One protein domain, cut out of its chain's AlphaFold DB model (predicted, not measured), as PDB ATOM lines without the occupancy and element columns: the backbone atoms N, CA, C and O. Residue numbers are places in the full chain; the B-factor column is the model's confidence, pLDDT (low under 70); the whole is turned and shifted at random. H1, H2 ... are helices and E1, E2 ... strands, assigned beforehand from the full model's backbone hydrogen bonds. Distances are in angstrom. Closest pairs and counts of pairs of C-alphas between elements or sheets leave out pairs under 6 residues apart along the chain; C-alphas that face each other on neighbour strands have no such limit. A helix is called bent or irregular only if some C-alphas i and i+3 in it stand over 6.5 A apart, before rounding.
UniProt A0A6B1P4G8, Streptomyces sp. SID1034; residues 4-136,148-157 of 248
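What this domain is: This is residues 4 to 136 and 148 to 157 of the 248 residues of a protein of Streptomyces sp. SID1034 (UniProt A0A6B1P4G8). What does the domain look like? Two three-stranded sheets, E4 E5 E6 and E1 E3 E2, are stacked face to face as a sandwich, with H1 covering the far side of E1 E3 E2. Beyond E4 E5 E6 lies the kinked H3, with H2 touching its first part. What is it made of? The printed part has 143 residues with three named helices and six named strands, along the chain E1 H1 E2 E3 E4 H2 H3 E5 E6; both sheets are antiparallel and the class is mixed, helices and strands. It is compact, with a radius of gyration of the C-alphas of 14.4 A, and rounded, spanning 40 by 36 by 27 A.

Where its parts are: Where is the E4 E5 E6 sheet? E4 is residues 71 to 78, E5 residues 122 to 129, 20.7 A long, and E6 residues 152 to 156. E4 bends by 86 degrees at residue 75, and E5 by 53 degrees at residue 125. Where is the other sheet? E1, residues 4 to 9, begins at C-alpha 4 (148.503, 213.312, 169.609); E2 is residues 33 to 38, and E3, residues 44 to 50, is 19.2 A long. Where are the helices? H1 is residues 12 to 25, 19.3 A, and H2 residues 81 to 87. H3, residues 98 to 114, ends at C-alpha 114 (153.843, 200.808, 157.219) and has a kink of 114 degrees near residue 108. H1 and H3 are irregular: C-alphas 14 and 17 are 7.7 A apart, and C-alphas 108 and 111 are 9.5 A apart.

How they stand to each other: How are the strands paired? In the twisted sheet E4 E5 E6, N 75 and O 125 are 2.8 A apart and N 126 and O 154 3.0 A, within hydrogen-bond range. In the other sheet, N 7 and O 45 are 2.9 A apart, and in the hairpin E2 and E3, N 35 and O 48 are 3.0 A apart. How do the sheets meet? The facing parts are 10.5 A centre to centre; the closest C-alphas of E3 and E4 are those of Met 48 and Ala 73, 6.0 A. Where do the helices lie? H1 is on E1 E3 E2 at a height of 7.0 A, over E3 and along the strands, in a right-handed split strand-helix-strand unit, E1 and E2 parallel with E3 between. H3 is on E4 E5 E6, and its residues 98 to 105 alone touch H2, closest at the C-alphas of Trp 81 and Asp 98, 5.7 A, at a steep tilt of 52 degrees. O i to N i+4 is within range throughout H2, in 7 of 10 pairs in H1 and in 9 of 13 in H3.

The domain as a whole: How large is it? The two C-alphas farthest apart, of Arg 14 and Ala 87, are 40.6 A apart. Where is it long or broken? The link from E3 to E4, 20 residues, is long; residues 137 to 147 are not printed, with C-alphas 136 and 148 11.9 A apart across the cut. Where is confidence low? The pLDDT is under 70 at residues 116 to 119, 133 to 136 and 148 to 157.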
ATOM      1  N   ILE A   4     149.297 213.149 170.839       92.69
ATOM      2  CA  ILE A   4     148.503 213.312 169.609       92.69
ATOM      3  C   ILE A   4     147.003 213.230 169.902       92.69
ATOM      4  O   ILE A   4     146.546 212.452 170.744       92.69
ATOM      5  N   ALA A   5     146.225 214.035 169.186       93.44
ATOM      6  CA  ALA A   5     144.766 214.011 169.170       93.44
ATOM      7  C   ALA A   5     144.262 214.395 167.777       93.44
ATOM      8  O   ALA A   5     144.963 215.053 167.016       93.44
ATOM      9  N   GLY A   6     143.041 214.012 167.426       93.12
ATOM     10  CA  GLY A   6     142.465 214.440 166.165       93.12
ATOM     11  C   GLY A   6     141.049 213.956 165.921       93.12
ATOM     12  O   GLY A   6     140.533 213.067 166.600       93.12
ATOM     13  N   LEU A   7     140.432 214.553 164.913       91.69
ATOM     14  CA  LEU A   7     139.106 214.213 164.427       91.69
ATOM     15  C   LEU A   7     139.122 214.272 162.901       91.69
ATOM     16  O   LEU A   7     139.658 215.216 162.323       91.69
ATOM     17  N   ALA A   8     138.531 213.274 162.250       89.06
ATOM     18  CA  ALA A   8     138.319 213.286 160.805       89.06
ATOM     19  C   ALA A   8     136.884 212.879 160.463       89.06
ATOM     20  O   ALA A   8     136.305 212.017 161.122       89.06
ATOM     21  N   GLY A   9     136.306 213.493 159.438       84.75
ATOM     22  CA  GLY A   9     134.913 213.297 159.045       84.75
ATOM     23  C   GLY A   9     134.340 214.516 158.329       84.75
ATOM     24  O   GLY A   9     135.042 215.499 158.078       84.75
ATOM     25  N   GLY A  10     133.049 214.453 157.994       80.94
ATOM     26  CA  GLY A  10     132.337 215.610 157.450       80.94
ATOM     27  C   GLY A  10     132.409 216.784 158.427       80.94
ATOM     28  O   GLY A  10     132.039 216.631 159.585       80.94
ATOM     29  N   ASP A  11     132.913 217.931 157.965       81.75
ATOM     30  CA  ASP A  11     133.046 219.170 158.742       81.75
ATOM     31  C   ASP A  11     133.923 219.089 160.010       81.75
ATOM     32  O   ASP A  11     133.723 219.854 160.955       81.75
ATOM     33  N   ALA A  12     134.953 218.233 160.028       88.56
ATOM     34  CA  ALA A  12     135.867 218.096 161.172       88.56
ATOM     35  C   ALA A  12     136.427 219.431 161.698       88.56
ATOM     36  O   ALA A  12     136.580 219.611 162.905       88.56
ATOM     37  N   VAL A  13     136.672 220.395 160.804       93.19
ATOM     38  CA  VAL A  13     137.134 221.748 161.156       93.19
ATOM     39  C   VAL A  13     136.224 222.477 162.154       93.19
ATOM     40  O   VAL A  13     136.692 223.318 162.913       93.19
ATOM     41  N   ARG A  14     134.920 222.161 162.215       93.56
ATOM     42  CA  ARG A  14     134.006 222.763 163.204       93.56
ATOM     43  C   ARG A  14     134.415 222.427 164.638       93.56
ATOM     44  O   ARG A  14     134.095 223.180 165.554       93.56
ATOM     45  N   HIS A  15     135.146 221.331 164.818       92.81
ATOM     46  CA  HIS A  15     135.655 220.855 166.097       92.81
ATOM     47  C   HIS A  15     137.114 221.256 166.347       92.81
ATOM     48  O   HIS A  15     137.739 220.720 167.258       92.81
ATOM     49  N   GLU A  16     137.668 222.210 165.594       94.50
ATOM     50  CA  GLU A  16     139.060 222.649 165.752       94.50
ATOM     51  C   GLU A  16     139.372 223.106 167.182       94.50
ATOM     52  O   GLU A  16     140.349 222.656 167.775       94.50
ATOM     53  N   LYS A  17     138.474 223.885 167.800       95.81
ATOM     54  CA  LYS A  17     138.602 224.286 169.212       95.81
ATOM     55  C   LYS A  17     138.608 223.092 170.170       95.81
ATOM     56  O   LYS A  17     139.338 223.101 171.156       95.81
ATOM     57  N   THR A  18     137.808 222.065 169.886       94.31
ATOM     58  CA  THR A  18     137.770 220.833 170.684       94.31
ATOM     59  C   THR A  18     139.088 220.074 170.561       94.31
ATOM     60  O   THR A  18     139.660 219.689 171.576       94.31
ATOM     61  N   VAL A  19     139.611 219.910 169.344       93.75
ATOM     62  CA  VAL A  19     140.894 219.234 169.101       93.75
ATOM     63  C   VAL A  19     142.060 220.015 169.721       93.75
ATOM     64  O   VAL A  19     142.933 219.410 170.342       93.75
ATOM     65  N   ALA A  20     142.038 221.349 169.659       95.56
ATOM     66  CA  ALA A  20     143.011 222.200 170.341       95.56
ATOM     67  C   ALA A  20     142.968 222.017 171.870       95.56
ATOM     68  O   ALA A  20     144.013 221.851 172.497       95.56
ATOM     69  N   ALA A  21     141.773 221.968 172.472       95.44
ATOM     70  CA  ALA A  21     141.614 221.698 173.903       95.44
ATOM     71  C   ALA A  21     142.103 220.288 174.291       95.44
ATOM     72  O   ALA A  21     142.761 220.120 175.320       95.44
ATOM     73  N   MET A  22     141.855 219.280 173.444       94.25
ATOM     74  CA  MET A  22     142.408 217.933 173.625       94.25
ATOM     75  C   MET A  22     143.943 217.947 173.602       94.25
ATOM     76  O   MET A  22     144.561 217.289 174.437       94.25
ATOM     77  N   GLY A  23     144.564 218.704 172.691       93.44
ATOM     78  CA  GLY A  23     146.016 218.918 172.660       93.44
ATOM     79  C   GLY A  23     146.533 219.591 173.935       93.44
ATOM     80  O   GLY A  23     147.425 219.065 174.598       93.44
ATOM     81  N   ALA A  24     145.906 220.690 174.357       94.50
ATOM     82  CA  ALA A  24     146.289 221.415 175.570       94.50
ATOM     83  C   ALA A  24     146.239 220.533 176.834       94.50
ATOM     84  O   ALA A  24     147.152 220.578 177.658       94.50
ATOM     85  N   SER A  25     145.233 219.655 176.956       94.88
ATOM     86  CA  SER A  25     145.096 218.739 178.102       94.88
ATOM     87  C   SER A  25     146.246 217.730 178.254       94.88
ATOM     88  O   SER A  25     146.452 217.177 179.333       94.88
ATOM     89  N   GLN A  26     147.020 217.503 177.187       92.50
ATOM     90  CA  GLN A  26     148.177 216.608 177.172       92.50
ATOM     91  C   GLN A  26     149.513 217.358 177.010       92.50
ATOM     92  O   GLN A  26     150.513 216.739 176.645       92.50
ATOM     93  N   HIS A  27     149.561 218.677 177.269       92.12
ATOM     94  CA  HIS A  27     150.751 219.543 177.099       92.12
ATOM     95  C   HIS A  27     152.042 218.936 177.673       92.12
ATOM     96  O   HIS A  27     153.071 218.926 177.008       92.12
ATOM     97  N   TYR A  28     151.961 218.322 178.857       91.12
ATOM     98  CA  TYR A  28     153.093 217.697 179.555       91.12
ATOM     99  C   TYR A  28     153.840 216.615 178.748       91.12
ATOM    100  O   TYR A  28     154.945 216.224 179.115       91.12
ATOM    101  N   ARG A  29     153.248 216.100 177.664       88.94
ATOM    102  CA  ARG A  29     153.864 215.113 176.765       88.94
ATOM    103  C   ARG A  29     154.844 215.737 175.758       88.94
ATOM    104  O   ARG A  29     155.778 215.071 175.313       88.94
ATOM    105  N   GLY A  30     154.685 217.013 175.437       91.62
ATOM    106  CA  GLY A  30     155.527 217.729 174.484       91.62
ATOM    107  C   GLY A  30     155.633 219.201 174.868       91.62
ATOM    108  O   GLY A  30     154.859 219.999 174.339       91.62
ATOM    109  N   PRO A  31     156.527 219.548 175.812       89.31
ATOM    110  CA  PRO A  31     156.655 220.908 176.327       89.31
ATOM    111  C   PRO A  31     157.249 221.899 175.315       89.31
ATOM    112  O   PRO A  31     157.128 223.102 175.527       89.31
ATOM    113  N   ASP A  32     157.851 221.425 174.218       93.00
ATOM    114  CA  ASP A  32     158.479 222.301 173.218       93.00
ATOM    115  C   ASP A  32     157.450 222.935 172.271       93.00
ATOM    116  O   ASP A  32     157.723 223.948 171.629       93.00
ATOM    117  N   GLY A  33     156.238 222.379 172.196       92.62
ATOM    118  CA  GLY A  33     155.140 223.025 171.490       92.62
ATOM    119  C   GLY A  33     153.863 222.205 171.461       92.62
ATOM    120  O   GLY A  33     153.888 220.991 171.294       92.62
ATOM    121  N   THR A  34     152.723 222.884 171.586       94.75
ATOM    122  CA  THR A  34     151.385 222.316 171.377       94.75
ATOM    123  C   THR A  34     150.749 223.015 170.188       94.75
ATOM    124  O   THR A  34     150.381 224.185 170.287       94.75
ATOM    125  N   MET A  35     150.610 222.302 169.073       96.81
ATOM    126  CA  MET A  35     150.020 222.848 167.852       96.81
ATOM    127  C   MET A  35     148.854 221.987 167.377       96.81
ATOM    128  O   MET A  35     148.705 220.816 167.731       96.81
ATOM    129  N   HIS A  36     148.016 222.580 166.536       96.56
ATOM    130  CA  HIS A  36     146.984 221.883 165.787       96.56
ATOM    131  C   HIS A  36     146.926 222.430 164.365       96.56
ATOM    132  O   HIS A  36     147.339 223.561 164.109       96.56
ATOM    133  N   ALA A  37     146.423 221.618 163.443       96.94
ATOM    134  CA  ALA A  37     146.199 222.021 162.066       96.94
ATOM    135  C   ALA A  37     144.987 221.295 161.482       96.94
ATOM    136  O   ALA A  37     144.738 220.123 161.783       96.94
ATOM    137  N   ALA A  38     144.261 221.996 160.615       95.94
ATOM    138  CA  ALA A  38     143.189 221.437 159.808       95.94
ATOM    139  C   ALA A  38     143.697 221.023 158.418       95.94
ATOM    140  O   ALA A  38     144.615 221.632 157.865       95.94
ATOM    141  N   SER A  39     143.075 220.001 157.829       93.94
ATOM    142  CA  SER A  39     143.291 219.653 156.427       93.94
ATOM    143  C   SER A  39     142.748 220.748 155.504       93.94
ATOM    144  O   SER A  39     141.801 221.463 155.842       93.94
ATOM    145  N   SER A  40     143.318 220.862 154.302       91.44
ATOM    146  CA  SER A  40     142.915 221.871 153.309       91.44
ATOM    147  C   SER A  40     141.454 221.734 152.868       91.44
ATOM    148  O   SER A  40     140.780 222.731 152.618       91.44
ATOM    149  N   ASP A  41     140.938 220.506 152.833       91.44
ATOM    150  CA  ASP A  41     139.543 220.189 152.526       91.44
ATOM    151  C   ASP A  41     138.614 220.227 153.752       91.44
ATOM    152  O   ASP A  41     137.440 219.870 153.642       91.44
ATOM    153  N   ARG A  42     139.117 220.676 154.914       92.56
ATOM    154  CA  ARG A  42     138.365 220.889 156.167       92.56
ATOM    155  C   ARG A  42     137.772 219.620 156.797       92.56
ATOM    156  O   ARG A  42     136.930 219.707 157.695       92.56
ATOM    157  N   ARG A  43     138.206 218.444 156.342       92.44
ATOM    158  CA  ARG A  43     137.699 217.123 156.751       92.44
ATOM    159  C   ARG A  43     138.541 216.419 157.807       92.44
ATOM    160  O   ARG A  43     138.146 215.354 158.277       92.44
ATOM    161  N   ALA A  44     139.651 217.010 158.228       94.69
ATOM    162  CA  ALA A  44     140.395 216.566 159.393       94.69
ATOM    163  C   ALA A  44     140.958 217.744 160.185       94.69
ATOM    164  O   ALA A  44     141.278 218.787 159.622       94.69
ATOM    165  N   VAL A  45     141.107 217.546 161.492       95.88
ATOM    166  CA  VAL A  45     141.909 218.390 162.379       95.88
ATOM    167  C   VAL A  45     142.739 217.473 163.258       95.88
ATOM    168  O   VAL A  45     142.189 216.575 163.897       95.88
ATOM    169  N   LEU A  46     144.048 217.700 163.303       96.81
ATOM    170  CA  LEU A  46     144.963 217.008 164.208       96.81
ATOM    171  C   LEU A  46     145.584 218.014 165.176       96.81
ATOM    172  O   LEU A  46     145.786 219.173 164.826       96.81
ATOM    173  N   ALA A  47     145.918 217.552 166.372       96.88
ATOM    174  CA  ALA A  47     146.758 218.229 167.345       96.88
ATOM    175  C   ALA A  47     147.942 217.333 167.703       96.88
ATOM    176  O   ALA A  47     147.816 216.104 167.761       96.88
ATOM    177  N   MET A  48     149.080 217.962 167.957       95.69
ATOM    178  CA  MET A  48     150.296 217.294 168.381       95.69
ATOM    179  C   MET A  48     151.043 218.165 169.386       95.69
ATOM    180  O   MET A  48     151.132 219.385 169.247       95.69
ATOM    181  N   ASN A  49     151.578 217.498 170.401       94.19
ATOM    182  CA  ASN A  49     152.438 218.102 171.398       94.19
ATOM    183  C   ASN A  49     153.828 217.538 171.175       94.19
ATOM    184  O   ASN A  49     154.017 216.332 171.334       94.19
ATOM    185  N   THR A  50     154.772 218.381 170.787       93.12
ATOM    186  CA  THR A  50     156.091 217.969 170.320       93.12
ATOM    187  C   THR A  50     157.130 218.075 171.428       93.12
ATOM    188  O   THR A  50     157.153 219.030 172.199       93.12
ATOM    189  N   LEU A  51     157.989 217.063 171.494       90.06
ATOM    190  CA  LEU A  51     159.263 217.094 172.198       90.06
ATOM    191  C   LEU A  51     160.351 216.952 171.122       90.06
ATOM    192  O   LEU A  51     160.425 215.912 170.466       90.06
ATOM    193  N   LEU A  52     161.128 218.005 170.890       86.44
ATOM    194  CA  LEU A  52     162.108 218.124 169.813       86.44
ATOM    195  C   LEU A  52     163.420 217.425 170.198       86.44
ATOM    196  O   LEU A  52     164.394 218.057 170.596       86.44
ATOM    197  N   ILE A  53     163.430 216.093 170.090       81.19
ATOM    198  CA  ILE A  53     164.603 215.262 170.419       81.19
ATOM    199  C   ILE A  53     165.600 215.198 169.252       81.19
ATOM    200  O   ILE A  53     166.805 215.287 169.468       81.19
ATOM    201  N   VAL A  54     165.104 215.028 168.019       78.69
ATOM    202  CA  VAL A  54     165.948 214.783 166.833       78.69
ATOM    203  C   VAL A  54     166.642 216.059 166.351       78.69
ATOM    204  O   VAL A  54     167.839 216.040 166.080       78.69
ATOM    205  N   ASP A  55     165.897 217.161 166.253       81.94
ATOM    206  CA  ASP A  55     166.429 218.485 165.928       81.94
ATOM    207  C   ASP A  55     165.711 219.544 166.788       81.94
ATOM    208  O   ASP A  55     164.536 219.833 166.545       81.94
ATOM    209  N   PRO A  56     166.391 220.140 167.788       85.38
ATOM    210  CA  PRO A  56     165.833 221.200 168.633       85.38
ATOM    211  C   PRO A  56     165.437 222.480 167.887       85.38
ATOM    212  O   PRO A  56     164.841 223.370 168.487       85.38
ATOM    213  N   GLN A  57     165.836 222.632 166.620       87.00
ATOM    214  CA  GLN A  57     165.482 223.771 165.768       87.00
ATOM    215  C   GLN A  57     164.319 223.461 164.813       87.00
ATOM    216  O   GLN A  57     163.922 224.341 164.046       87.00
ATOM    217  N   ASP A  58     163.791 222.233 164.827       87.56
ATOM    218  CA  ASP A  58     162.631 221.859 164.020       87.56
ATOM    219  C   ASP A  58     161.343 222.484 164.585       87.56
ATOM    220  O   ASP A  58     161.262 222.911 165.740       87.56
ATOM    221  N   MET A  59     160.312 222.563 163.751       90.38
ATOM    222  CA  MET A  59     159.023 223.117 164.143       90.38
ATOM    223  C   MET A  59     158.128 222.032 164.758       90.38
ATOM    224  O   MET A  59     158.015 220.934 164.203       90.38
ATOM    225  N   PRO A  60     157.418 222.338 165.859       93.44
ATOM    226  CA  PRO A  60     156.391 221.457 166.396       93.44
ATOM    227  C   PRO A  60     155.306 221.123 165.363       93.44
ATOM    228  O   PRO A  60     154.774 222.005 164.684       93.44
ATOM    229  N   GLY A  61     154.976 219.834 165.262       92.56
ATOM    230  CA  GLY A  61     153.884 219.325 164.432       92.56
ATOM    231  C   GLY A  61     152.507 219.595 165.054       92.56
ATOM    232  O   GLY A  61     152.434 220.039 166.197       92.56
ATOM    233  N   PRO A  62     151.397 219.276 164.363       95.69
ATOM    234  CA  PRO A  62     151.319 218.346 163.235       95.69
ATOM    235  C   PRO A  62     151.834 218.947 161.921       95.69
ATOM    236  O   PRO A  62     151.874 220.160 161.743       95.69
ATOM    237  N   TYR A  63     152.205 218.080 160.982       95.69
ATOM    238  CA  TYR A  63     152.863 218.454 159.734       95.69
ATOM    239  C   TYR A  63     151.901 218.344 158.550       95.69
ATOM    240  O   TYR A  63     151.356 217.273 158.281       95.69
ATOM    241  N   LEU A  64     151.711 219.454 157.833       95.06
ATOM    242  CA  LEU A  64     150.911 219.528 156.612       95.06
ATOM    243  C   LEU A  64     151.830 219.636 155.391       95.06
ATOM    244  O   LEU A  64     152.512 220.647 155.209       95.06
ATOM    245  N   ASP A  65     151.790 218.639 154.512       93.62
ATOM    246  CA  ASP A  65     152.381 218.746 153.182       93.62
ATOM    247  C   ASP A  65     151.410 219.473 152.244       93.62
ATOM    248  O   ASP A  65     150.367 218.946 151.854       93.62
ATOM    249  N   ARG A  66     151.765 220.699 151.851       91.69
ATOM    250  CA  ARG A  66     150.934 221.529 150.968       91.69
ATOM    251  C   ARG A  66     150.830 220.988 149.543       91.69
ATOM    252  O   ARG A  66     149.850 221.303 148.874       91.69
ATOM    253  N   ALA A  67     151.807 220.211 149.072       91.31
ATOM    254  CA  ALA A  67     151.799 219.685 147.709       91.31
ATOM    255  C   ALA A  67     150.804 218.525 147.560       91.31
ATOM    256  O   ALA A  67     150.089 218.441 146.564       91.31
ATOM    257  N   THR A  68     150.738 217.642 148.558       92.00
ATOM    258  CA  THR A  68     149.866 216.455 148.528       92.00
ATOM    259  C   THR A  68     148.577 216.613 149.331       92.00
ATOM    260  O   THR A  68     147.630 215.855 149.120       92.00
ATOM    261  N   GLY A  69     148.530 217.579 150.249       93.75
ATOM    262  CA  GLY A  69     147.454 217.755 151.222       93.75
ATOM    263  C   GLY A  69     147.515 216.778 152.402       93.75
ATOM    264  O   GLY A  69     146.575 216.749 153.197       93.75
ATOM    265  N   LEU A  70     148.581 215.976 152.522       94.94
ATOM    266  CA  LEU A  70     148.769 215.054 153.640       94.94
ATOM    267  C   LEU A  70     148.939 215.814 154.953       94.94
ATOM    268  O   LEU A  70     149.767 216.717 155.047       94.94
ATOM    269  N   LEU A  71     148.201 215.396 155.977       95.62
ATOM    270  CA  LEU A  71     148.331 215.912 157.336       95.62
ATOM    271  C   LEU A  71     148.738 214.768 158.274       95.62
ATOM    272  O   LEU A  71     148.023 213.772 158.374       95.62
ATOM    273  N   LEU A  72     149.877 214.919 158.950       95.38
ATOM    274  CA  LEU A  72     150.488 213.914 159.822       95.38
ATOM    275  C   LEU A  72     150.635 214.444 161.254       95.38
ATOM    276  O   LEU A  72     151.203 215.509 161.476       95.38
ATOM    277  N   ALA A  73     150.225 213.639 162.229       94.94
ATOM    278  CA  ALA A  73     150.682 213.734 163.610       94.94
ATOM    279  C   ALA A  73     151.442 212.451 163.970       94.94
ATOM    280  O   ALA A  73     150.961 211.351 163.686       94.94
ATOM    281  N   LEU A  74     152.614 212.584 164.589       92.44
ATOM    282  CA  LEU A  74     153.494 211.467 164.934       92.44
ATOM    283  C   LEU A  74     153.917 211.578 166.399       92.44
ATOM    284  O   LEU A  74     154.424 212.601 166.839       92.44
ATOM    285  N   ASN A  75     153.720 210.515 167.164       90.44
ATOM    286  CA  ASN A  75     154.253 210.365 168.507       90.44
ATOM    287  C   ASN A  75     155.224 209.197 168.530       90.44
ATOM    288  O   ASN A  75     154.795 208.060 168.369       90.44
ATOM    289  N   GLY A  76     156.494 209.478 168.790       87.38
ATOM    290  CA  GLY A  76     157.544 208.477 168.858       87.38
ATOM    291  C   GLY A  76     158.588 208.701 167.780       87.38
ATOM    292  O   GLY A  76     158.694 209.807 167.260       87.38
ATOM    293  N   GLU A  77     159.347 207.654 167.486       89.50
ATOM    294  CA  GLU A  77     160.511 207.718 166.606       89.50
ATOM    295  C   GLU A  77     160.573 206.477 165.711       89.50
ATOM    296  O   GLU A  77     160.323 205.353 166.162       89.50
ATOM    297  N   ILE A  78     160.925 206.681 164.444       91.00
ATOM    298  CA  ILE A  78     161.278 205.627 163.491       91.00
ATOM    299  C   ILE A  78     162.802 205.597 163.375       91.00
ATOM    300  O   ILE A  78     163.383 206.439 162.707       91.00
ATOM    301  N   TYR A  79     163.472 204.631 163.991       90.75
ATOM    302  CA  TYR A  79     164.933 204.570 164.091       90.75
ATOM    303  C   TYR A  79     165.628 204.374 162.744       90.75
ATOM    304  O   TYR A  79     166.630 205.027 162.452       90.75
ATOM    305  N   ASN A  80     165.080 203.513 161.889       92.38
ATOM    306  CA  ASN A  80     165.694 203.169 160.606       92.38
ATOM    307  C   ASN A  80     165.297 204.112 159.453       92.38
ATOM    308  O   ASN A  80     165.527 203.790 158.287       92.38
ATOM    309  N   TRP A  81     164.720 205.285 159.740       92.81
ATOM    310  CA  TRP A  81     164.107 206.149 158.724       92.81
ATOM    311  C   TRP A  81     165.070 206.595 157.614       92.81
ATOM    312  O   TRP A  81     164.684 206.613 156.449       92.81
ATOM    313  N   ARG A  82     166.339 206.900 157.931       93.50
ATOM    314  CA  ARG A  82     167.342 207.279 156.914       93.50
ATOM    315  C   ARG A  82     167.737 206.108 156.020       93.50
ATOM    316  O   ARG A  82     167.885 206.282 154.813       93.50
ATOM    317  N   GLN A  83     167.883 204.920 156.606       93.50
ATOM    318  CA  GLN A  83     168.170 203.698 155.858       93.50
ATOM    319  C   GLN A  83     167.016 203.380 154.901       93.50
ATOM    320  O   GLN A  83     167.248 203.122 153.720       93.50
ATOM    321  N   GLN A  84     165.775 203.480 155.385       92.44
ATOM    322  CA  GLN A  84     164.584 203.249 154.569       92.44
ATOM    323  C   GLN A  84     164.387 204.333 153.510       92.44
ATOM    324  O   GLN A  84     163.996 204.021 152.388       92.44
ATOM    325  N   ALA A  85     164.725 205.590 153.811       93.88
ATOM    326  CA  ALA A  85     164.740 206.666 152.825       93.88
ATOM    327  C   ALA A  85     165.668 206.330 151.650       93.88
ATOM    328  O   ALA A  85     165.241 206.400 150.497       93.88
ATOM    329  N   ALA A  86     166.892 205.871 151.928       93.81
ATOM    330  CA  ALA A  86     167.829 205.440 150.894       93.81
ATOM    331  C   ALA A  86     167.305 204.224 150.108       93.81
ATOM    332  O   ALA A  86     167.278 204.256 148.878       93.81
ATOM    333  N   ALA A  87     166.823 203.188 150.803       92.50
ATOM    334  CA  ALA A  87     166.304 201.969 150.180       92.50
ATOM    335  C   ALA A  87     165.100 202.236 149.259       92.50
ATOM    336  O   ALA A  87     164.939 201.585 148.228       92.50
ATOM    337  N   TRP A  88     164.258 203.209 149.608       91.56
ATOM    338  CA  TRP A  88     163.072 203.574 148.833       91.56
ATOM    339  C   TRP A  88     163.312 204.724 147.851       91.56
ATOM    340  O   TRP A  88     162.369 205.152 147.177       91.56
ATOM    341  N   GLY A  89     164.539 205.246 147.749       94.12
ATOM    342  CA  GLY A  89     164.869 206.394 146.902       94.12
ATOM    343  C   GLY A  89     164.035 207.630 147.253       94.12
ATOM    344  O   GLY A  89     163.392 208.220 146.381       94.12
ATOM    345  N   ILE A  90     163.939 207.942 148.544       93.88
ATOM    346  CA  ILE A  90     163.299 209.140 149.087       93.88
ATOM    347  C   ILE A  90     164.410 210.055 149.578       93.88
ATOM    348  O   ILE A  90     165.154 209.715 150.494       93.88
ATOM    349  N   GLU A  91     164.512 211.232 148.974       94.38
ATOM    350  CA  GLU A  91     165.468 212.238 149.410       94.38
ATOM    351  C   GLU A  91     165.047 212.809 150.762       94.38
ATOM    352  O   GLU A  91     163.871 213.110 150.988       94.38
ATOM    353  N   VAL A  92     166.016 212.957 151.662       92.50
ATOM    354  CA  VAL A  92     165.852 213.557 152.986       92.50
ATOM    355  C   VAL A  92     167.039 214.463 153.275       92.50
ATOM    356  O   VAL A  92     168.180 214.128 152.960       92.50
ATOM    357  N   ARG A  93     166.774 215.630 153.854       92.00
ATOM    358  CA  ARG A  93     167.805 216.606 154.210       92.00
ATOM    359  C   ARG A  93     168.431 216.251 155.559       92.00
ATOM    360  O   ARG A  93     167.937 215.414 156.317       92.00
ATOM    361  N   GLU A  94     169.555 216.890 155.854       88.06
ATOM    362  CA  GLU A  94     170.294 216.653 157.097       88.06
ATOM    363  C   GLU A  94     169.461 217.016 158.335       88.06
ATOM    364  O   GLU A  94     169.380 216.220 159.260       88.06
ATOM    365  N   ARG A  95     168.750 218.147 158.299       86.94
ATOM    366  CA  ARG A  95     167.911 218.653 159.404       86.94
ATOM    367  C   ARG A  95     166.461 218.170 159.391       86.94
ATOM    368  O   ARG A  95     165.594 218.771 160.005       86.94
ATOM    369  N   GLU A  96     166.158 217.143 158.609       90.00
ATOM    370  CA  GLU A  96     164.809 216.583 158.591       90.00
ATOM    371  C   GLU A  96     164.679 215.441 159.593       90.00
ATOM    372  O   GLU A  96     165.630 214.702 159.844       90.00
ATOM    373  N   SER A  97     163.480 215.314 160.150       90.75
ATOM    374  CA  SER A  97     163.092 214.252 161.073       90.75
ATOM    375  C   SER A  97     162.419 213.078 160.354       90.75
ATOM    376  O   SER A  97     162.048 213.137 159.177       90.75
ATOM    377  N   ASP A  98     162.217 211.995 161.090       92.69
ATOM    378  CA  ASP A  98     161.464 210.824 160.653       92.69
ATOM    379  C   ASP A  98     160.018 211.149 160.232       92.69
ATOM    380  O   ASP A  98     159.501 210.536 159.297       92.69
ATOM    381  N   ALA A  99     159.387 212.163 160.834       92.12
ATOM    382  CA  ALA A  99     158.083 212.676 160.413       92.12
ATOM    383  C   ALA A  99     158.094 213.196 158.962       92.12
ATOM    384  O   ALA A  99     157.172 212.916 158.187       92.12
ATOM    385  N   HIS A 100     159.157 213.904 158.563       93.31
ATOM    386  CA  HIS A 100     159.325 214.405 157.196       93.31
ATOM    387  C   HIS A 100     159.503 213.258 156.199       93.31
ATOM    388  O   HIS A 100     158.883 213.250 155.130       93.31
ATOM    389  N   PHE A 101     160.316 212.266 156.563       94.25
ATOM    390  CA  PHE A 101     160.448 211.037 155.788       94.25
ATOM    391  C   PHE A 101     159.102 210.320 155.645       94.25
ATOM    392  O   PHE A 101     158.726 209.963 154.530       94.25
ATOM    393  N   LEU A 102     158.352 210.153 156.738       93.56
ATOM    394  CA  LEU A 102     157.083 209.435 156.737       93.56
ATOM    395  C   LEU A 102     156.043 210.113 155.837       93.56
ATOM    396  O   LEU A 102     155.360 209.418 155.085       93.56
ATOM    397  N   LEU A 103     155.958 211.450 155.845       93.69
ATOM    398  CA  LEU A 103     155.110 212.200 154.909       93.69
ATOM    399  C   LEU A 103     155.453 211.875 153.450       93.69
ATOM    400  O   LEU A 103     154.560 211.564 152.660       93.69
ATOM    401  N   ARG A 104     156.742 211.885 153.089       94.06
ATOM    402  CA  ARG A 104     157.192 211.571 151.719       94.06
ATOM    403  C   ARG A 104     156.987 210.104 151.357       94.06
ATOM    404  O   ARG A 104     156.552 209.802 150.246       94.06
ATOM    405  N   ALA A 105     157.261 209.192 152.285       93.19
ATOM    406  CA  ALA A 105     157.036 207.765 152.100       93.19
ATOM    407  C   ALA A 105     155.553 207.473 151.869       93.19
ATOM    408  O   ALA A 105     155.204 206.768 150.925       93.19
ATOM    409  N   TRP A 106     154.673 208.089 152.660       93.31
ATOM    410  CA  TRP A 106     153.232 208.005 152.464       93.31
ATOM    411  C   TRP A 106     152.792 208.627 151.136       93.31
ATOM    412  O   TRP A 106     151.948 208.077 150.431       93.31
ATOM    413  N   ALA A 107     153.374 209.764 150.752       92.25
ATOM    414  CA  ALA A 107     153.072 210.411 149.482       92.25
ATOM    415  C   ALA A 107     153.392 209.520 148.273       92.25
ATOM    416  O   ALA A 107     152.595 209.504 147.330       92.25
ATOM    417  N   LYS A 108     154.531 208.812 148.325       91.12
ATOM    418  CA  LYS A 108     155.108 208.007 147.237       91.12
ATOM    419  C   LYS A 108     154.577 206.571 147.178       91.12
ATOM    420  O   LYS A 108     154.338 206.061 146.091       91.12
ATOM    421  N   ILE A 109     154.460 205.913 148.330       88.19
ATOM    422  CA  ILE A 109     154.212 204.465 148.457       88.19
ATOM    423  C   ILE A 109     152.818 204.195 149.048       88.19
ATOM    424  O   ILE A 109     152.305 203.082 148.954       88.19
ATOM    425  N   GLY A 110     152.177 205.207 149.637       88.56
ATOM    426  CA  GLY A 110     150.887 205.065 150.300       88.56
ATOM    427  C   GLY A 110     150.980 204.341 151.649       88.56
ATOM    428  O   GLY A 110     152.074 204.129 152.177       88.56
ATOM    429  N   PRO A 111     149.833 203.926 152.220       88.06
ATOM    430  CA  PRO A 111     149.763 203.324 153.556       88.06
ATOM    431  C   PRO A 111     150.590 202.039 153.724       88.06
ATOM    432  O   PRO A 111     150.932 201.673 154.849       88.06
ATOM    433  N   SER A 112     150.924 201.357 152.622       86.50
ATOM    434  CA  SER A 112     151.769 200.159 152.634       86.50
ATOM    435  C   SER A 112     153.214 200.436 153.043       86.50
ATOM    436  O   SER A 112     153.918 199.490 153.375       86.50
ATOM    437  N   CYS A 113     153.659 201.699 153.113       86.44
ATOM    438  CA  CYS A 113     154.952 202.039 153.723       86.44
ATOM    439  C   CYS A 113     155.045 201.615 155.205       86.44
ATOM    440  O   CYS A 113     156.136 201.535 155.761       86.44
ATOM    441  N   LEU A 114     153.908 201.314 155.848       86.12
ATOM    442  CA  LEU A 114     153.843 200.808 157.219       86.12
ATOM    443  C   LEU A 114     153.841 199.268 157.321       86.12
ATOM    444  O   LEU A 114     153.876 198.735 158.441       86.12
ATOM    445  N   ASP A 115     153.740 198.546 156.202       80.69
ATOM    446  CA  ASP A 115     153.621 197.084 156.144       80.69
ATOM    447  C   ASP A 115     154.986 196.421 155.872       80.69
ATOM    448  O   ASP A 115     155.767 196.920 155.070       80.69
ATOM    449  N   GLY A 116     155.281 195.288 156.531       55.53
ATOM    450  CA  GLY A 116     156.443 194.441 156.197       55.53
ATOM    451  C   GLY A 116     157.275 193.905 157.372       55.53
ATOM    452  O   GLY A 116     157.275 194.486 158.464       55.53
ATOM    453  N   LEU A 117     157.966 192.785 157.097       37.69
ATOM    454  CA  LEU A 117     159.066 192.178 157.872       37.69
ATOM    455  C   LEU A 117     160.379 192.981 157.730       37.69
ATOM    456  O   LEU A 117     161.185 192.958 158.650       37.69
ATOM    457  N   ASP A 118     160.521 193.771 156.655       55.66
ATOM    458  CA  ASP A 118     161.576 194.784 156.437       55.66
ATOM    459  C   ASP A 118     161.119 196.203 156.862       55.66
ATOM    460  O   ASP A 118     161.516 197.212 156.278       55.66
ATOM    461  N   GLY A 119     160.163 196.279 157.795       69.69
ATOM    462  CA  GLY A 119     159.364 197.475 158.073       69.69
ATOM    463  C   GLY A 119     160.106 198.639 158.740       69.69
ATOM    464  O   GLY A 119     161.278 198.558 159.104       69.69
ATOM    465  N   LEU A 120     159.378 199.745 158.923       85.00
ATOM    466  CA  LEU A 120     159.811 200.847 159.784       85.00
ATOM    467  C   LEU A 120     160.056 200.312 161.202       85.00
ATOM    468  O   LEU A 120     159.127 199.805 161.842       85.00
ATOM    469  N   ASP A 121     161.303 200.411 161.652       88.44
ATOM    470  CA  ASP A 121     161.743 200.053 162.995       88.44
ATOM    471  C   ASP A 121     161.623 201.283 163.884       88.44
ATOM    472  O   ASP A 121     162.033 202.374 163.495       88.44
ATOM    473  N   GLY A 122     161.007 201.125 165.046       86.25
ATOM    474  CA  GLY A 122     160.656 202.255 165.881       86.25
ATOM    475  C   GLY A 122     159.563 201.970 166.891       86.25
ATOM    476  O   GLY A 122     158.817 200.988 166.808       86.25
ATOM    477  N   MET A 123     159.436 202.903 167.826       86.44
ATOM    478  CA  MET A 123     158.316 202.987 168.749       86.44
ATOM    479  C   MET A 123     157.524 204.228 168.391       86.44
ATOM    480  O   MET A 123     157.937 205.336 168.723       86.44
ATOM    481  N   PHE A 124     156.400 204.051 167.702       87.50
ATOM    482  CA  PHE A 124     155.607 205.185 167.248       87.50
ATOM    483  C   PHE A 124     154.109 204.895 167.201       87.50
ATOM    484  O   PHE A 124     153.660 203.771 166.961       87.50
ATOM    485  N   ALA A 125     153.335 205.957 167.388       88.12
ATOM    486  CA  ALA A 125     151.921 206.074 167.094       88.12
ATOM    487  C   ALA A 125     151.726 207.246 166.125       88.12
ATOM    488  O   ALA A 125     152.281 208.318 166.333       88.12
ATOM    489  N   LEU A 126     150.934 207.062 165.074       91.62
ATOM    490  CA  LEU A 126     150.703 208.101 164.067       91.62
ATOM    491  C   LEU A 126     149.224 208.270 163.756       91.62
ATOM    492  O   LEU A 126     148.448 207.322 163.885       91.62
ATOM    493  N   ALA A 127     148.873 209.463 163.293       91.94
ATOM    494  CA  ALA A 127     147.616 209.782 162.641       91.94
ATOM    495  C   ALA A 127     147.920 210.458 161.301       91.94
ATOM    496  O   ALA A 127     148.549 211.515 161.282       91.94
ATOM    497  N   VAL A 128     147.477 209.861 160.192       93.44
ATOM    498  CA  VAL A 128     147.605 210.460 158.854       93.44
ATOM    499  C   VAL A 128     146.227 210.669 158.247       93.44
ATOM    500  O   VAL A 128     145.408 209.746 158.207       93.44
ATOM    501  N   TYR A 129     145.994 211.882 157.756       93.88
ATOM    502  CA  TYR A 129     144.886 212.216 156.876       93.88
ATOM    503  C   TYR A 129     145.391 212.384 155.442       93.88
ATOM    504  O   TYR A 129     146.287 213.189 155.186       93.88
ATOM    505  N   ASP A 130     144.794 211.631 154.517       93.00
ATOM    506  CA  ASP A 130     145.113 211.679 153.092       93.00
ATOM    507  C   ASP A 130     143.881 212.078 152.260       93.00
ATOM    508  O   ASP A 130     142.975 211.256 152.052       93.00
ATOM    509  N   PRO A 131     143.825 213.325 151.748       89.50
ATOM    510  CA  PRO A 131     142.699 213.787 150.943       89.50
ATOM    511  C   PRO A 131     142.653 213.119 149.564       89.50
ATOM    512  O   PRO A 131     141.623 213.172 148.900       89.50
ATOM    513  N   ARG A 132     143.718 212.436 149.125       85.06
ATOM    514  CA  ARG A 132     143.767 211.760 147.817       85.06
ATOM    515  C   ARG A 132     142.940 210.465 147.807       85.06
ATOM    516  O   ARG A 132     142.629 209.945 146.736       85.06
ATOM    517  N   GLY A 133     142.526 209.982 148.986       68.12
ATOM    518  CA  GLY A 133     141.704 208.782 149.152       68.12
ATOM    519  C   GLY A 133     142.400 207.499 148.673       68.12
ATOM    520  O   GLY A 133     143.512 207.521 148.154       68.12
ATOM    521  N   ALA A 134     141.735 206.349 148.823       47.09
ATOM    522  CA  ALA A 134     142.238 205.013 148.465       47.09
ATOM    523  C   ALA A 134     142.452 204.762 146.949       47.09
ATOM    524  O   ALA A 134     142.361 203.624 146.491       47.09
ATOM    525  N   ASN A 135     142.714 205.801 146.151       38.72
ATOM    526  CA  ASN A 135     142.958 205.671 144.715       38.72
ATOM    527  C   ASN A 135     144.392 205.217 144.385       38.72
ATOM    528  O   ASN A 135     144.715 204.988 143.224       38.72
ATOM    529  N   GLN A 136     145.243 205.044 145.400       41.03
ATOM    530  CA  GLN A 136     146.528 204.358 145.283       41.03
ATOM    531  C   GLN A 136     146.394 202.931 145.824       41.03
ATOM    532  O   GLN A 136     146.859 202.611 146.915       41.03
ATOM    533  N   GLN A 148     136.749 206.467 150.305       39.66
ATOM    534  CA  GLN A 148     136.827 206.632 151.751       39.66
ATOM    535  C   GLN A 148     138.124 207.377 152.084       39.66
ATOM    536  O   GLN A 148     139.209 206.803 152.018       39.66
ATOM    537  N   HIS A 149     138.007 208.660 152.429       45.19
ATOM    538  CA  HIS A 149     139.077 209.445 153.053       45.19
ATOM    539  C   HIS A 149     139.162 209.015 154.518       45.19
ATOM    540  O   HIS A 149     138.484 209.573 155.381       45.19
ATOM    541  N   ARG A 150     139.877 207.920 154.795       50.22
ATOM    542  CA  ARG A 150     139.961 207.371 156.150       50.22
ATOM    543  C   ARG A 150     141.206 207.881 156.863       50.22
ATOM    544  O   ARG A 150     142.295 207.733 156.308       50.22
ATOM    545  N   PRO A 151     141.076 208.399 158.096       48.88
ATOM    546  CA  PRO A 151     142.240 208.559 158.946       48.88
ATOM    547  C   PRO A 151     142.834 207.183 159.252       48.88
ATOM    548  O   PRO A 151     142.106 206.236 159.571       48.88
ATOM    549  N   VAL A 152     144.154 207.070 159.169       54.81
ATOM    550  CA  VAL A 152     144.863 205.866 159.608       54.81
ATOM    551  C   VAL A 152     145.548 206.173 160.926       54.81
ATOM    552  O   VAL A 152     146.414 207.043 160.985       54.81
ATOM    553  N   ALA A 153     145.157 205.435 161.966       55.00
ATOM    554  CA  ALA A 153     145.860 205.391 163.236       55.00
ATOM    555  C   ALA A 153     146.561 204.036 163.379       55.00
ATOM    556  O   ALA A 153     145.914 202.987 163.307       55.00
ATOM    557  N   ARG A 154     147.882 204.045 163.561       56.69
ATOM    558  CA  ARG A 154     148.686 202.835 163.798       56.69
ATOM    559  C   ARG A 154     149.659 203.068 164.942       56.69
ATOM    560  O   ARG A 154     150.190 204.163 165.073       56.69
ATOM    561  N   SER A 155     149.904 202.015 165.716       52.16
ATOM    562  CA  SER A 155     150.938 201.955 166.749       52.16
ATOM    563  C   SER A 155     151.817 200.721 166.531       52.16
ATOM    564  O   SER A 155     151.274 199.616 166.434       52.16
ATOM    565  N   ARG A 156     153.143 200.881 166.484       52.53
ATOM    566  CA  ARG A 156     154.111 199.776 166.613       52.53
ATOM    567  C   ARG A 156     154.858 199.933 167.941       52.53
ATOM    568  O   ARG A 156     155.373 201.006 168.237       52.53
ATOM    569  N   LEU A 157     154.860 198.866 168.739       49.44
ATOM    570  CA  LEU A 157     155.613 198.740 169.987       49.44
ATOM    571  C   LEU A 157     156.568 197.551 169.813       49.44
ATOM    572  O   LEU A 157     156.102 196.459 169.488       49.44
TER     573      LEU A 157